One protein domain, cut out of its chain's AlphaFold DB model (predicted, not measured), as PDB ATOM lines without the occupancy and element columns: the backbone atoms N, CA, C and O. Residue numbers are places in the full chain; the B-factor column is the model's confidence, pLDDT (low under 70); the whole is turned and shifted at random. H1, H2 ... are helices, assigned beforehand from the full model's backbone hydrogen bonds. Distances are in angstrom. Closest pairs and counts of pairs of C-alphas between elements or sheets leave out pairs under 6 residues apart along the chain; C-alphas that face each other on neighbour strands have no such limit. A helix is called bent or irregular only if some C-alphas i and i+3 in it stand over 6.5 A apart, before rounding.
ATOM      1  N   ALA A   4      37.993 -22.567 -43.454       89.06
ATOM      2  CA  ALA A   4      38.422 -22.886 -42.096       89.06
ATOM      3  C   ALA A   4      39.103 -21.677 -41.436       89.06
ATOM      4  O   ALA A   4      38.788 -21.353 -40.290       89.06
ATOM      5  N   SER A   5      39.948 -20.944 -42.169       87.75
ATOM      6  CA  SER A   5      40.534 -19.690 -41.674       87.75
ATOM      7  C   SER A   5      39.474 -18.633 -41.349       87.75
ATOM      8  O   SER A   5      39.569 -17.966 -40.320       87.75
ATOM      9  N   LEU A   6      38.441 -18.491 -42.187       87.12
ATOM     10  CA  LEU A   6      37.338 -17.553 -41.938       87.12
ATOM     11  C   LEU A   6      36.552 -17.911 -40.670       87.12
ATOM     12  O   LEU A   6      36.280 -17.040 -39.845       87.12
ATOM     13  N   LEU A   7      36.238 -19.197 -40.496       87.56
ATOM     14  CA  LEU A   7      35.563 -19.720 -39.309       87.56
ATOM     15  C   LEU A   7      36.373 -19.470 -38.036       87.56
ATOM     16  O   LEU A   7      35.830 -18.960 -37.058       87.56
ATOM     17  N   LEU A   8      37.664 -19.803 -38.052       90.31
ATOM     18  CA  LEU A   8      38.540 -19.650 -36.892       90.31
ATOM     19  C   LEU A   8      38.725 -18.181 -36.512       90.31
ATOM     20  O   LEU A   8      38.618 -17.833 -35.339       90.31
ATOM     21  N   ILE A   9      38.964 -17.309 -37.493       89.38
ATOM     22  CA  ILE A   9      39.174 -15.878 -37.245       89.38
ATOM     23  C   ILE A   9      37.870 -15.205 -36.802       89.38
ATOM     24  O   ILE A   9      37.885 -14.392 -35.876       89.38
ATOM     25  N   GLY A  10      36.738 -15.573 -37.407       85.88
ATOM     26  CA  GLY A  10      35.418 -15.116 -36.979       85.88
ATOM     27  C   GLY A  10      35.088 -15.561 -35.554       85.88
ATOM     28  O   GLY A  10      34.669 -14.739 -34.737       85.88
ATOM     29  N   ALA A  11      35.336 -16.833 -35.223       87.69
ATOM     30  CA  ALA A  11      35.159 -17.367 -33.874       87.69
ATOM     31  C   ALA A  11      36.045 -16.649 -32.852       87.69
ATOM     32  O   ALA A  11      35.565 -16.258 -31.787       87.69
ATOM     33  N   ALA A  12      37.318 -16.432 -33.195       87.50
ATOM     34  CA  ALA A  12      38.261 -15.698 -32.361       87.50
ATOM     35  C   ALA A  12      37.775 -14.269 -32.097       87.50
ATOM     36  O   ALA A  12      37.802 -13.828 -30.950       87.50
ATOM     37  N   GLY A  13      37.263 -13.581 -33.125       85.44
ATOM     38  CA  GLY A  13      36.622 -12.274 -32.978       85.44
ATOM     39  C   GLY A  13      35.452 -12.328 -31.998       85.44
ATOM     40  O   GLY A  13      35.418 -11.570 -31.031       85.44
ATOM     41  N   GLY A  14      34.532 -13.278 -32.183       85.19
ATOM     42  CA  GLY A  14      33.379 -13.456 -31.297       85.19
ATOM     43  C   GLY A  14      33.762 -13.700 -29.831       85.19
ATOM     44  O   GLY A  14      33.133 -13.154 -28.925       85.19
ATOM     45  N   ALA A  15      34.839 -14.447 -29.575       89.00
ATOM     46  CA  ALA A  15      35.301 -14.762 -28.221       89.00
ATOM     47  C   ALA A  15      35.833 -13.551 -27.431       89.00
ATOM     48  O   ALA A  15      35.837 -13.598 -26.198       89.00
ATOM     49  N   VAL A  16      36.264 -12.473 -28.103       88.44
ATOM     50  CA  VAL A  16      36.981 -11.337 -27.487       88.44
ATOM     51  C   VAL A  16      36.256 -10.791 -26.261       88.44
ATOM     52  O   VAL A  16      36.872 -10.599 -25.215       88.44
ATOM     53  N   ARG A  17      34.938 -10.584 -26.350       81.69
ATOM     54  CA  ARG A  17      34.159 -10.036 -25.231       81.69
ATOM     55  C   ARG A  17      34.199 -10.942 -23.998       81.69
ATOM     56  O   ARG A  17      34.306 -10.441 -22.884       81.69
ATOM     57  N   GLY A  18      34.114 -12.258 -24.199       82.38
ATOM     58  CA  GLY A  18      34.209 -13.232 -23.111       82.38
ATOM     59  C   GLY A  18      35.598 -13.238 -22.474       82.38
ATOM     60  O   GLY A  18      35.710 -13.273 -21.254       82.38
ATOM     61  N   VAL A  19      36.649 -13.122 -23.293       82.19
ATOM     62  CA  VAL A  19      38.039 -13.051 -22.819       82.19
ATOM     63  C   VAL A  19      38.283 -11.799 -21.974       82.19
ATOM     64  O   VAL A  19      38.856 -11.909 -20.892       82.19
ATOM     65  N   VAL A  20      37.821 -10.629 -22.428       84.12
ATOM     66  CA  VAL A  20      37.957  -9.369 -21.673       84.12
ATOM     67  C   VAL A  20      37.230  -9.462 -20.333       84.12
ATOM     68  O   VAL A  20      37.821  -9.187 -19.297       84.12
ATOM     69  N   HIS A  21      35.987  -9.947 -20.328       83.81
ATOM     70  CA  HIS A  21      35.226 -10.087 -19.088       83.81
ATOM     71  C   HIS A  21      35.882 -11.061 -18.094       83.81
ATOM     72  O   HIS A  21      35.964 -10.771 -16.903       83.81
ATOM     73  N   ALA A  22      36.401 -12.195 -18.576       77.38
ATOM     74  CA  ALA A  22      37.136 -13.141 -17.740       77.38
ATOM     75  C   ALA A  22      38.406 -12.520 -17.134       77.38
ATOM     76  O   ALA A  22      38.736 -12.793 -15.978       77.38
ATOM     77  N   TYR A  23      39.102 -11.673 -17.897       79.31
ATOM     78  CA  TYR A  23      40.269 -10.937 -17.420       79.31
ATOM     79  C   TYR A  23      39.911  -9.912 -16.335       79.31
ATOM     80  O   TYR A  23      40.614  -9.840 -15.324       79.31
ATOM     81  N   ASP A  24      38.812  -9.173 -16.498       83.19
ATOM     82  CA  ASP A  24      38.337  -8.205 -15.502       83.19
ATOM     83  C   ASP A  24      38.009  -8.910 -14.175       83.19
ATOM     84  O   ASP A  24      38.552  -8.550 -13.129       83.19
ATOM     85  N   CYS A  25      37.228  -9.997 -14.221       79.69
ATOM     86  CA  CYS A  25      36.897 -10.795 -13.034       79.69
ATOM     87  C   CYS A  25      38.144 -11.390 -12.357       79.69
ATOM     88  O   CYS A  25      38.233 -11.431 -11.127       79.69
ATOM     89  N   MET A  26      39.125 -11.850 -13.141       78.62
ATOM     90  CA  MET A  26      40.401 -12.344 -12.614       78.62
ATOM     91  C   MET A  26      41.190 -11.237 -11.912       78.62
ATOM     92  O   MET A  26      41.717 -11.453 -10.820       78.62
ATOM     93  N   SER A  27      41.255 -10.051 -12.515       81.81
ATOM     94  CA  SER A  27      41.983  -8.903 -11.970       81.81
ATOM     95  C   SER A  27      41.356  -8.412 -10.666       81.81
ATOM     96  O   SER A  27      42.072  -8.199  -9.686       81.81
ATOM     97  N   GLU A  28      40.025  -8.320 -10.612       84.88
ATOM     98  CA  GLU A  28      39.288  -7.985  -9.387       84.88
ATOM     99  C   GLU A  28      39.533  -9.007  -8.272       84.88
ATOM    100  O   GLU A  28      39.777  -8.635  -7.120       84.88
ATOM    101  N   TRP A  29      39.524 -10.301  -8.603       83.56
ATOM    102  CA  TRP A  29      39.814 -11.357  -7.636       83.56
ATOM    103  C   TRP A  29      41.250 -11.273  -7.096       83.56
ATOM    104  O   TRP A  29      41.465 -11.400  -5.886       83.56
ATOM    105  N   LEU A  30      42.238 -11.030  -7.962       84.00
ATOM    106  CA  LEU A  30      43.638 -10.879  -7.554       84.00
ATOM    107  C   LEU A  30      43.836  -9.671  -6.633       84.00
ATOM    108  O   LEU A  30      44.531  -9.802  -5.621       84.00
ATOM    109  N   LEU A  31      43.195  -8.543  -6.948       86.44
ATOM    110  CA  LEU A  31      43.232  -7.331  -6.131       86.44
ATOM    111  C   LEU A  31      42.649  -7.591  -4.734       86.44
ATOM    112  O   LEU A  31      43.342  -7.403  -3.735       86.44
ATOM    113  N   ARG A  32      41.436  -8.152  -4.658       82.12
ATOM    114  CA  ARG A  32      40.773  -8.530  -3.392       82.12
ATOM    115  C   ARG A  32      41.606  -9.507  -2.565       82.12
ATOM    116  O   ARG A  32      41.683  -9.405  -1.343       82.12
ATOM    117  N   ARG A  33      42.250 -10.476  -3.221       82.38
ATOM    118  CA  ARG A  33      43.118 -11.451  -2.548       82.38
ATOM    119  C   ARG A  33      44.409 -10.812  -2.044       82.38
ATOM    120  O   ARG A  33      44.969 -11.289  -1.062       82.38
ATOM    121  N   GLN A  34      44.925  -9.793  -2.723       83.62
ATOM    122  CA  GLN A  34      46.073  -9.025  -2.254       83.62
ATOM    123  C   GLN A  34      45.699  -8.157  -1.049       83.62
ATOM    124  O   GLN A  34      46.423  -8.190  -0.059       83.62
ATOM    125  N   GLU A  35      44.560  -7.467  -1.095       83.69
ATOM    126  CA  GLU A  35      44.017  -6.694   0.030       83.69
ATOM    127  C   GLU A  35      43.812  -7.573   1.272       83.69
ATOM    128  O   GLU A  35      44.286  -7.218   2.345       83.69
ATOM    129  N   PHE A  36      43.225  -8.766   1.111       79.00
ATOM    130  CA  PHE A  36      43.046  -9.736   2.201       79.00
ATOM    131  C   PHE A  36      44.373 -10.219   2.814       79.00
ATOM    132  O   PHE A  36      44.445 -10.496   4.005       79.00
ATOM    133  N   ARG A  37      45.447 -10.334   2.018       77.00
ATOM    134  CA  ARG A  37      46.778 -10.701   2.544       77.00
ATOM    135  C   ARG A  37      47.468  -9.550   3.274       77.00
ATOM    136  O   ARG A  37      48.338  -9.808   4.097       77.00
ATOM    137  N   LEU A  38      47.157  -8.310   2.900       81.62
ATOM    138  CA  LEU A  38      47.769  -7.104   3.460       81.62
ATOM    139  C   LEU A  38      46.981  -6.544   4.649       81.62
ATOM    140  O   LEU A  38      47.532  -5.759   5.413       81.62
ATOM    141  N   SER A  39      45.715  -6.931   4.821       77.50
ATOM    142  CA  SER A  39      44.947  -6.587   6.013       77.50
ATOM    143  C   SER A  39      45.537  -7.284   7.240       77.50
ATOM    144  O   SER A  39      45.609  -8.508   7.282       77.50
ATOM    145  N   GLU A  40      45.912  -6.508   8.258       63.84
ATOM    146  CA  GLU A  40      46.506  -6.971   9.525       63.84
ATOM    147  C   GLU A  40      45.541  -7.773  10.431       63.84
ATOM    148  O   GLU A  40      45.777  -7.910  11.630       63.84
ATOM    149  N   GLN A  41      44.444  -8.314   9.891       62.62
ATOM    150  CA  GLN A  41      43.523  -9.176  10.631       62.62
ATOM    151  C   GLN A  41      43.769 -10.650  10.286       62.62
ATOM    152  O   GLN A  41      43.399 -11.096   9.197       62.62
ATOM    153  N   PRO A  42      44.374 -11.429  11.198       55.16
ATOM    154  CA  PRO A  42      44.547 -12.858  11.004       55.16
ATOM    155  C   PRO A  42      43.216 -13.594  11.241       55.16
ATOM    156  O   PRO A  42      42.681 -13.620  12.345       55.16
ATOM    157  N   GLU A  43      42.692 -14.199  10.177       58.53
ATOM    158  CA  GLU A  43      42.013 -15.511  10.153       58.53
ATOM    159  C   GLU A  43      40.761 -15.815  11.010       58.53
ATOM    160  O   GLU A  43      40.246 -16.922  10.882       58.53
ATOM    161  N   ALA A  44      40.185 -14.922  11.819       54.28
ATOM    162  CA  ALA A  44      39.111 -15.372  12.722       54.28
ATOM    163  C   ALA A  44      37.691 -15.489  12.120       54.28
ATOM    164  O   ALA A  44      36.908 -16.275  12.648       54.28
ATOM    165  N   GLU A  45      37.317 -14.756  11.058       55.44
ATOM    166  CA  GLU A  45      35.870 -14.613  10.759       55.44
ATOM    167  C   GLU A  45      35.438 -14.679   9.285       55.44
ATOM    168  O   GLU A  45      34.249 -14.857   9.018       55.44
ATOM    169  N   ALA A  46      36.353 -14.623   8.310       63.25
ATOM    170  CA  ALA A  46      35.975 -14.682   6.895       63.25
ATOM    171  C   ALA A  46      36.886 -15.609   6.070       63.25
ATOM    172  O   ALA A  46      38.104 -15.414   6.059       63.25
ATOM    173  N   PRO A  47      36.325 -16.602   5.345       68.81
ATOM    174  CA  PRO A  47      37.101 -17.421   4.423       68.81
ATOM    175  C   PRO A  47      37.678 -16.561   3.283       68.81
ATOM    176  O   PRO A  47      37.065 -15.565   2.885       68.81
ATOM    177  N   PRO A  48      38.844 -16.939   2.724       68.06
ATOM    178  CA  PRO A  48      39.470 -16.197   1.637       68.06
ATOM    179  C   PRO A  48      38.535 -16.105   0.417       68.06
ATOM    180  O   PRO A  48      37.787 -17.049   0.145       68.06
ATOM    181  N   PRO A  49      38.591 -15.006  -0.362       74.31
ATOM    182  CA  PRO A  49      37.704 -14.808  -1.504       74.31
ATOM    183  C   PRO A  49      37.888 -15.924  -2.544       74.31
ATOM    184  O   PRO A  49      38.949 -16.061  -3.165       74.31
ATOM    185  N   ALA A  50      36.844 -16.732  -2.738       77.56
ATOM    186  CA  ALA A  50      36.820 -17.807  -3.723       77.56
ATOM    187  C   ALA A  50      36.526 -17.250  -5.122       77.56
ATOM    188  O   ALA A  50      35.590 -16.475  -5.299       77.56
ATOM    189  N   PHE A  51      37.276 -17.692  -6.134       71.25
ATOM    190  CA  PHE A  51      37.104 -17.232  -7.519       71.25
ATOM    191  C   PHE A  51      35.686 -17.488  -8.065       71.25
ATOM    192  O   PHE A  51      35.131 -16.651  -8.770       71.25
ATOM    193  N   GLY A  52      35.052 -18.597  -7.664       72.38
ATOM    194  CA  GLY A  52      33.684 -18.941  -8.073       72.38
ATOM    195  C   GLY A  52      32.595 -17.980  -7.574       72.38
ATOM    196  O   GLY A  52      31.499 -17.988  -8.118       72.38
ATOM    197  N   ALA A  53      32.885 -17.129  -6.582       72.69
ATOM    198  CA  ALA A  53      31.974 -16.059  -6.171       72.69
ATOM    199  C   ALA A  53      32.008 -14.845  -7.123       72.69
ATOM    200  O   ALA A  53      31.090 -14.032  -7.107       72.69
ATOM    201  N   TYR A  54      33.056 -14.729  -7.945       63.50
ATOM    202  CA  TYR A  54      33.275 -13.622  -8.884       63.50
ATOM    203  C   TYR A  54      33.061 -14.038 -10.343       63.50
ATOM    204  O   TYR A  54      32.749 -13.196 -11.179       63.50
ATOM    205  N   TYR A  55      33.222 -15.326 -10.657       69.00
ATOM    206  CA  TYR A  55      33.130 -15.828 -12.022       69.00
ATOM    207  C   TYR A  55      32.410 -17.180 -12.077       69.00
ATOM    208  O   TYR A  55      32.924 -18.201 -11.613       69.00
ATOM    209  N   ASP A  56      31.228 -17.194 -12.696       79.50
ATOM    210  CA  ASP A  56      30.521 -18.429 -13.032       79.50
ATOM    211  C   ASP A  56      31.154 -19.068 -14.275       79.50
ATOM    212  O   ASP A  56      30.801 -18.766 -15.414       79.50
ATOM    213  N   VAL A  57      32.109 -19.970 -14.051       75.94
ATOM    214  CA  VAL A  57      32.826 -20.678 -15.122       75.94
ATOM    215  C   VAL A  57      31.860 -21.404 -16.067       75.94
ATOM    216  O   VAL A  57      32.092 -21.431 -17.279       75.94
ATOM    217  N   ALA A  58      30.770 -21.973 -15.546       74.81
ATOM    218  CA  ALA A  58      29.817 -22.727 -16.350       74.81
ATOM    219  C   ALA A  58      28.994 -21.791 -17.246       74.81
ATOM    220  O   ALA A  58      28.989 -21.959 -18.465       74.81
ATOM    221  N   GLY A  59      28.373 -20.755 -16.678       76.44
ATOM    222  CA  GLY A  59      27.609 -19.775 -17.453       76.44
ATOM    223  C   GLY A  59      28.469 -19.022 -18.474       76.44
ATOM    224  O   GLY A  59      28.078 -18.853 -19.632       76.44
ATOM    225  N   GLN A  60      29.680 -18.628 -18.080       79.12
ATOM    226  CA  GLN A  60      30.575 -17.849 -18.938       79.12
ATOM    227  C   GLN A  60      31.207 -18.684 -20.057       79.12
ATOM    228  O   GLN A  60      31.400 -18.179 -21.163       79.12
ATOM    229  N   SER A  61      31.479 -19.973 -19.826       74.69
ATOM    230  CA  SER A  61      31.949 -20.870 -20.893       74.69
ATOM    231  C   SER A  61      30.872 -21.116 -21.951       74.69
ATOM    232  O   SER A  61      31.175 -21.064 -23.144       74.69
ATOM    233  N   ILE A  62      29.607 -21.283 -21.550       80.94
ATOM    234  CA  ILE A  62      28.477 -21.389 -22.488       80.94
ATOM    235  C   ILE A  62      28.350 -20.103 -23.312       80.94
ATOM    236  O   ILE A  62      28.259 -20.162 -24.540       80.94
ATOM    237  N   ALA A  63      28.406 -18.937 -22.663       81.38
ATOM    238  CA  ALA A  63      28.358 -17.651 -23.355       81.38
ATOM    239  C   ALA A  63      29.521 -17.487 -24.352       81.38
ATOM    240  O   ALA A  63      29.310 -17.040 -25.480       81.38
ATOM    241  N   ALA A  64      30.735 -17.904 -23.979       82.12
ATOM    242  CA  ALA A  64      31.896 -17.881 -24.865       82.12
ATOM    243  C   ALA A  64      31.698 -18.769 -26.105       82.12
ATOM    244  O   ALA A  64      31.988 -18.329 -27.218       82.12
ATOM    245  N   VAL A  65      31.150 -19.979 -25.941       84.06
ATOM    246  CA  VAL A  65      30.822 -20.872 -27.066       84.06
ATOM    247  C   VAL A  65      29.801 -20.229 -28.001       84.06
ATOM    248  O   VAL A  65      30.011 -20.213 -29.214       84.06
ATOM    249  N   VAL A  66      28.734 -19.635 -27.460       85.88
ATOM    250  CA  VAL A  66      27.718 -18.934 -28.263       85.88
ATOM    251  C   VAL A  66      28.336 -17.775 -29.045       85.88
ATOM    252  O   VAL A  66      28.074 -17.631 -30.241       85.88
ATOM    253  N   HIS A  67      29.189 -16.969 -28.410       88.00
ATOM    254  CA  HIS A  67      29.857 -15.864 -29.090       88.00
ATOM    255  C   HIS A  67      30.822 -16.340 -30.185       88.00
ATOM    256  O   HIS A  67      30.846 -15.740 -31.258       88.00
ATOM    257  N   MET A  68      31.564 -17.431 -29.960       82.56
ATOM    258  CA  MET A  68      32.425 -18.045 -30.981       82.56
ATOM    259  C   MET A  68      31.617 -18.531 -32.186       82.56
ATOM    260  O   MET A  68      31.950 -18.202 -33.323       82.56
ATOM    261  N   VAL A  69      30.533 -19.275 -31.950       87.81
ATOM    262  CA  VAL A  69      29.660 -19.785 -33.019       87.81
ATOM    263  C   VAL A  69      29.063 -18.635 -33.826       87.81
ATOM    264  O   VAL A  69      29.046 -18.677 -35.055       87.81
ATOM    265  N   MET A  70      28.621 -17.577 -33.152       87.31
ATOM    266  CA  MET A  70      28.070 -16.400 -33.811       87.31
ATOM    267  C   MET A  70      29.123 -15.631 -34.616       87.31
ATOM    268  O   MET A  70      28.864 -15.291 -35.767       87.31
ATOM    269  N   GLY A  71      30.310 -15.393 -34.055       83.69
ATOM    270  CA  GLY A  71      31.401 -14.739 -34.777       83.69
ATOM    271  C   GLY A  71      31.814 -15.523 -36.027       83.69
ATOM    272  O   GLY A  71      31.987 -14.941 -37.098       83.69
ATOM    273  N   ALA A  72      31.877 -16.853 -35.923       84.88
ATOM    274  CA  ALA A  72      32.138 -17.750 -37.045       84.88
ATOM    275  C   ALA A  72      31.021 -17.711 -38.104       84.88
ATOM    276  O   ALA A  72      31.297 -17.645 -39.303       84.88
ATOM    277  N   GLY A  73      29.758 -17.712 -37.668       83.50
ATOM    278  CA  GLY A  73      28.591 -17.656 -38.546       83.50
ATOM    279  C   GLY A  73      28.502 -16.350 -39.336       83.50
ATOM    280  O   GLY A  73      28.294 -16.379 -40.548       83.50
ATOM    281  N   VAL A  74      28.721 -15.204 -38.682       84.50
ATOM    282  CA  VAL A  74      28.708 -13.898 -39.364       84.50
ATOM    283  C   VAL A  74      29.901 -13.765 -40.311       84.50
ATOM    284  O   VAL A  74      29.724 -13.299 -41.435       84.50
ATOM    285  N   ALA A  75      31.089 -14.233 -39.919       82.94
ATOM    286  CA  ALA A  75      32.249 -14.278 -40.808       82.94
ATOM    287  C   ALA A  75      31.968 -15.088 -42.085       82.94
ATOM    288  O   ALA A  75      32.256 -14.617 -43.184       82.94
ATOM    289  N   LEU A  76      31.354 -16.270 -41.968       85.38
ATOM    290  CA  LEU A  76      30.964 -17.060 -43.138       85.38
ATOM    291  C   LEU A  76      29.927 -16.352 -44.011       85.38
ATOM    292  O   LEU A  76      30.072 -16.352 -45.232       85.38
ATOM    293  N   LEU A  77      28.899 -15.747 -43.411       84.62
ATOM    294  CA  LEU A  77      27.845 -15.058 -44.157       84.62
ATOM    295  C   LEU A  77      28.404 -13.868 -44.949       84.62
ATOM    296  O   LEU A  77      28.112 -13.720 -46.135       84.62
ATOM    297  N   MET A  78      29.257 -13.061 -44.317       82.31
ATOM    298  CA  MET A  78      29.881 -11.900 -44.956       82.31
ATOM    299  C   MET A  78      30.894 -12.308 -46.030       82.31
ATOM    300  O   MET A  78      30.969 -11.661 -47.076       82.31
ATOM    301  N   ALA A  79      31.641 -13.394 -45.813       81.75
ATOM    302  CA  ALA A  79      32.539 -13.943 -46.826       81.75
ATOM    303  C   ALA A  79      31.768 -14.500 -48.031       81.75
ATOM    304  O   ALA A  79      32.171 -14.275 -49.170       81.75
ATOM    305  N   ALA A  80      30.636 -15.175 -47.801       83.25
ATOM    306  CA  ALA A  80      29.776 -15.688 -48.868       83.25
ATOM    307  C   ALA A  80      29.179 -14.568 -49.736       83.25
ATOM    308  O   ALA A  80      28.946 -14.770 -50.924       83.25
ATOM    309  N   TRP A  81      28.951 -13.386 -49.158       84.12
ATOM    310  CA  TRP A  81      28.484 -12.191 -49.871       84.12
ATOM    311  C   TRP A  81      29.618 -11.334 -50.455       84.12
ATOM    312  O   TRP A  81      29.345 -10.294 -51.051       84.12
ATOM    313  N   GLY A  82      30.880 -11.740 -50.287       79.75
ATOM    314  CA  GLY A  82      32.042 -10.983 -50.761       79.75
ATOM    315  C   GLY A  82      32.234  -9.626 -50.072       79.75
ATOM    316  O   GLY A  82      32.894  -8.755 -50.627       79.75
ATOM    317  N   GLN A  83      31.645  -9.419 -48.887       76.75
ATOM    318  CA  GLN A  83      31.683  -8.134 -48.169       76.75
ATOM    319  C   GLN A  83      32.934  -7.941 -47.305       76.75
ATOM    320  O   GLN A  83      33.221  -6.823 -46.880       76.75
ATOM    321  N   ILE A  84      33.680  -9.011 -47.037       74.75
ATOM    322  CA  ILE A  84      34.933  -8.963 -46.285       74.75
ATOM    323  C   ILE A  84      36.071  -9.512 -47.132       74.75
ATOM    324  O   ILE A  84      36.007 -10.639 -47.620       74.75
ATOM    325  N   ASP A  85      37.132  -8.719 -47.254       73.12
ATOM    326  CA  ASP A  85      38.390  -9.160 -47.835       73.12
ATOM    327  C   ASP A  85      39.490  -9.032 -46.772       73.12
ATOM    328  O   ASP A  85      39.739  -7.958 -46.219       73.12
ATOM    329  N   GLY A  86      40.092 -10.165 -46.414       77.00
ATOM    330  CA  GLY A  86      41.166 -10.248 -45.425       77.00
ATOM    331  C   GLY A  86      40.762 -10.605 -43.983       77.00
ATOM    332  O   GLY A  86      39.623 -10.469 -43.524       77.00
ATOM    333  N   GLY A  87      41.762 -11.083 -43.235       79.62
ATOM    334  CA  GLY A  87      41.580 -11.621 -41.883       79.62
ATOM    335  C   GLY A  87      41.177 -10.572 -40.847       79.62
ATOM    336  O   GLY A  87      40.346 -10.854 -39.991       79.62
ATOM    337  N   PHE A  88      41.691  -9.343 -40.945       80.94
ATOM    338  CA  PHE A  88      41.352  -8.280 -39.991       80.94
ATOM    339  C   PHE A  88      39.872  -7.872 -40.073       80.94
ATOM    340  O   PHE A  88      39.210  -7.746 -39.045       80.94
ATOM    341  N   ALA A  89      39.326  -7.743 -41.288       82.38
ATOM    342  CA  ALA A  89      37.905  -7.468 -41.494       82.38
ATOM    343  C   ALA A  89      37.032  -8.611 -40.947       82.38
ATOM    344  O   ALA A  89      36.062  -8.366 -40.232       82.38
ATOM    345  N   THR A  90      37.438  -9.858 -41.203       85.44
ATOM    346  CA  THR A  90      36.778 -11.064 -40.674       85.44
ATOM    347  C   THR A  90      36.736 -11.063 -39.143       85.44
ATOM    348  O   THR A  90      35.697 -11.334 -38.543       85.44
ATOM    349  N   PHE A  91      37.853 -10.712 -38.503       84.12
ATOM    350  CA  PHE A  91      37.957 -10.631 -37.048       84.12
ATOM    351  C   PHE A  91      37.057  -9.533 -36.469       84.12
ATOM    352  O   PHE A  91      36.305  -9.790 -35.530       84.12
ATOM    353  N   ALA A  92      37.092  -8.325 -37.040       84.12
ATOM    354  CA  ALA A  92      36.286  -7.193 -36.577       84.12
ATOM    355  C   ALA A  92      34.775  -7.455 -36.718       84.12
ATOM    356  O   ALA A  92      33.985  -7.149 -35.820       84.12
ATOM    357  N   VAL A  93      34.369  -8.087 -37.822       85.19
ATOM    358  CA  VAL A  93      32.996  -8.563 -38.031       85.19
ATOM    359  C   VAL A  93      32.620  -9.623 -36.990       85.19
ATOM    360  O   VAL A  93      31.566  -9.522 -36.364       85.19
ATOM    361  N   GLY A  94      33.499 -10.595 -36.733       82.88
ATOM    362  CA  GLY A  94      33.281 -11.599 -35.689       82.88
ATOM    363  C   GLY A  94      33.111 -10.984 -34.294       82.88
ATOM    364  O   GLY A  94      32.192 -11.351 -33.566       82.88
ATOM    365  N   ALA A  95      33.946 -10.003 -33.943       84.56
ATOM    366  CA  ALA A  95      33.916  -9.322 -32.645       84.56
ATOM    367  C   ALA A  95      32.677  -8.445 -32.428       84.56
ATOM    368  O   ALA A  95      32.222  -8.280 -31.295       84.56
ATOM    369  N   SER A  96      32.108  -7.899 -33.504       82.81
ATOM    370  CA  SER A  96      30.893  -7.081 -33.444       82.81
ATOM    371  C   SER A  96      29.604  -7.908 -33.448       82.81
ATOM    372  O   SER A  96      28.585  -7.435 -32.940       82.81
ATOM    373  N   ALA A  97      29.633  -9.151 -33.936       82.12
ATOM    374  CA  ALA A  97      28.447  -9.999 -34.052       82.12
ATOM    375  C   ALA A  97      27.650 -10.171 -32.734       82.12
ATOM    376  O   ALA A  97      26.431  -9.984 -32.760       82.12
ATOM    377  N   PRO A  98      28.278 -10.403 -31.560       74.19
ATOM    378  CA  PRO A  98      27.558 -10.451 -30.286       74.19
ATOM    379  C   PRO A  98      26.760  -9.207 -29.928       74.19
ATOM    380  O   PRO A  98      25.690  -9.307 -29.324       74.19
ATOM    381  N   LEU A  99      27.249  -8.031 -30.313       78.38
ATOM    382  CA  LEU A  99      26.570  -6.780 -30.003       78.38
ATOM    383  C   LEU A  99      25.243  -6.675 -30.756       78.38
ATOM    384  O   LEU A  99      24.283  -6.146 -30.205       78.38
ATOM    385  N   ILE A 100      25.146  -7.246 -31.958       73.38
ATOM    386  CA  ILE A 100      23.915  -7.240 -32.759       73.38
ATOM    387  C   ILE A 100      22.788  -7.995 -32.038       73.38
ATOM    388  O   ILE A 100      21.668  -7.490 -31.970       73.38
ATOM    389  N   LEU A 101      23.070  -9.148 -31.418       66.69
ATOM    390  CA  LEU A 101      22.070  -9.870 -30.616       66.69
ATOM    391  C   LEU A 101      21.660  -9.105 -29.356       66.69
ATOM    392  O   LEU A 101      20.491  -9.128 -28.973       66.69
ATOM    393  N   VAL A 102      22.596  -8.396 -28.720       70.50
ATOM    394  CA  VAL A 102      22.276  -7.529 -27.579       70.50
ATOM    395  C   VAL A 102      21.331  -6.412 -28.022       70.50
ATOM    396  O   VAL A 102      20.342  -6.154 -27.341       70.50
ATOM    397  N   GLN A 103      21.568  -5.794 -29.179       72.06
ATOM    398  CA  GLN A 103      20.664  -4.777 -29.723       72.06
ATOM    399  C   GLN A 103      19.295  -5.364 -30.117       72.06
ATOM    400  O   GLN A 103      18.261  -4.743 -29.870       72.06
ATOM    401  N   LEU A 104      19.251  -6.591 -30.645       65.56
ATOM    402  CA  LEU A 104      17.998  -7.304 -30.937       65.56
ATOM    403  C   LEU A 104      17.206  -7.688 -29.677       65.56
ATOM    404  O   LEU A 104      15.980  -7.684 -29.707       65.56
ATOM    405  N   LYS A 105      17.880  -7.979 -28.558       61.09
ATOM    406  CA  LYS A 105      17.232  -8.214 -27.257       61.09
ATOM    407  C   LYS A 105      16.593  -6.939 -26.693       61.09
ATOM    408  O   LYS A 105      15.537  -7.012 -26.071       61.09
ATOM    409  N   HIS A 106      17.247  -5.791 -26.869       63.69
ATOM    410  CA  HIS A 106      16.776  -4.505 -26.335       63.69
ATOM    411  C   HIS A 106      15.747  -3.816 -27.239       63.69
ATOM    412  O   HIS A 106      14.929  -3.029 -26.762       63.69
ATOM    413  N   THR A 107      15.741  -4.118 -28.537       58.56
ATOM    414  CA  THR A 107      14.640  -3.746 -29.427       58.56
ATOM    415  C   THR A 107      13.475  -4.706 -29.182       58.56
ATOM    416  O   THR A 107      13.659  -5.902 -29.001       58.56
ATOM    417  N   ARG A 108      12.250  -4.182 -29.089       51.81
ATOM    418  CA  ARG A 108      11.044  -4.884 -28.604       51.81
ATOM    419  C   ARG A 108      10.548  -6.068 -29.466       51.81
ATOM    420  O   ARG A 108       9.350  -6.320 -29.508       51.81
ATOM    421  N   LEU A 109      11.408  -6.806 -30.159       50.78
ATOM    422  CA  LEU A 109      11.029  -8.026 -30.881       50.78
ATOM    423  C   LEU A 109      10.741  -9.196 -29.928       50.78
ATOM    424  O   LEU A 109       9.879 -10.019 -30.224       50.78
ATOM    425  N   ALA A 110      11.370  -9.225 -28.748       50.19
ATOM    426  CA  ALA A 110      11.075 -10.224 -27.719       50.19
ATOM    427  C   ALA A 110       9.652 -10.083 -27.139       50.19
ATOM    428  O   ALA A 110       8.993 -11.088 -26.898       50.19
ATOM    429  N   GLY A 111       9.145  -8.852 -26.991       49.59
ATOM    430  CA  GLY A 111       7.809  -8.593 -26.430       49.59
ATOM    431  C   GLY A 111       6.641  -8.899 -27.375       49.59
ATOM    432  O   GLY A 111       5.500  -8.940 -26.934       49.59
ATOM    433  N   VAL A 112       6.910  -9.112 -28.668       53.16
ATOM    434  CA  VAL A 112       5.882  -9.481 -29.659       53.16
ATOM    435  C   VAL A 112       5.725 -11.001 -29.770       53.16
ATOM    436  O   VAL A 112       4.631 -11.475 -30.059       53.16
ATOM    437  N   PHE A 113       6.784 -11.773 -29.503       52.69
ATOM    438  CA  PHE A 113       6.750 -13.241 -29.568       52.69
ATOM    439  C   PHE A 113       6.519 -13.918 -28.213       52.69
ATOM    440  O   PHE A 113       5.943 -15.002 -28.163       52.69
ATOM    441  N   ILE A 114       6.955 -13.294 -27.121       62.19
ATOM    442  CA  ILE A 114       6.809 -13.798 -25.754       62.19
ATOM    443  C   ILE A 114       6.020 -12.722 -25.015       62.19
ATOM    444  O   ILE A 114       6.580 -11.724 -24.573       62.19
TER     445      ILE A 114
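This is residues 4 to 114 of the 153 residues of an uncharacterized protein of Streptomyces sp. WAC 01529 (UniProt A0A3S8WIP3). A long, narrow body is made by the bent helix H1 and by H2, which runs back the opposite way; near one end H1a, H2 and H3a pack together, crossed, and from there H3b leads off to residues 102 to 114, which stick out as an arm with H4. At the other end H1b reaches beyond H2, and residues 39 to 56, with no named element, fold back to H2. The printed part has 111 residues, with four named helices in the order H1 to H4, which hold 83 of them, and no named strand; its class is all helix, and it is only just loose, close to extended, with a radius of gyration of the C-alphas of 19.4 A, and flat, spanning 63 by 38 by 18 A.

Begin with H1, residues 4 to 38, assigned as one helix by its hydrogen bonds but bent: C-alphas 14 and 17 are 7.0 A apart, and arms H1a, residues 4 to 14, and H1b, residues 17 to 38, stand at a steep tilt of 47 degrees. H1a touches H2, residues 57 to 80, at a steep tilt of 50 degrees; their closest C-alphas, of Ala 11 and Met 68, are 4.0 A apart. H1b and H2 form a helical hairpin at 28 degrees, H1b touching with residue 18 alone. H3, residues 87 to 106, likewise one helix by its hydrogen bonds, is bent, with C-alphas 95 and 98 6.9 A apart; its arm H3a, residues 87 to 95, touches H1a, closest at the C-alphas of Gly 13 and Ala 95, 4.0 A. H3b, residues 98 to 106, only just touches H2, with 3 pairs of C-alphas within 8 A, closest His 67 and Pro 98 at 6.0 A, about perpendicular at 76 degrees. In H1a, H1b, H2, H3a and H3b every O i to N i+4 pair is within hydrogen-bond range; H4, residues 110 to 113, is too short for one.

Find C-alpha 4 at (38.422, -22.886, -42.096), where H1a begins; H1b runs 31.9 A to C-alpha 38 at (47.769, -7.104, 3.460). H2 is 34.2 A long, and H4 ends at C-alpha 113, (6.750, -13.241, -29.568).

Look for the two C-alphas farthest apart at Ala 44 and Gly 82, 64.0 A. The printed part has no cut; the link from H1 to H2 is long. Confidence is under 70 at residues 40 to 48, 54 to 55, 101 and 104 to 114.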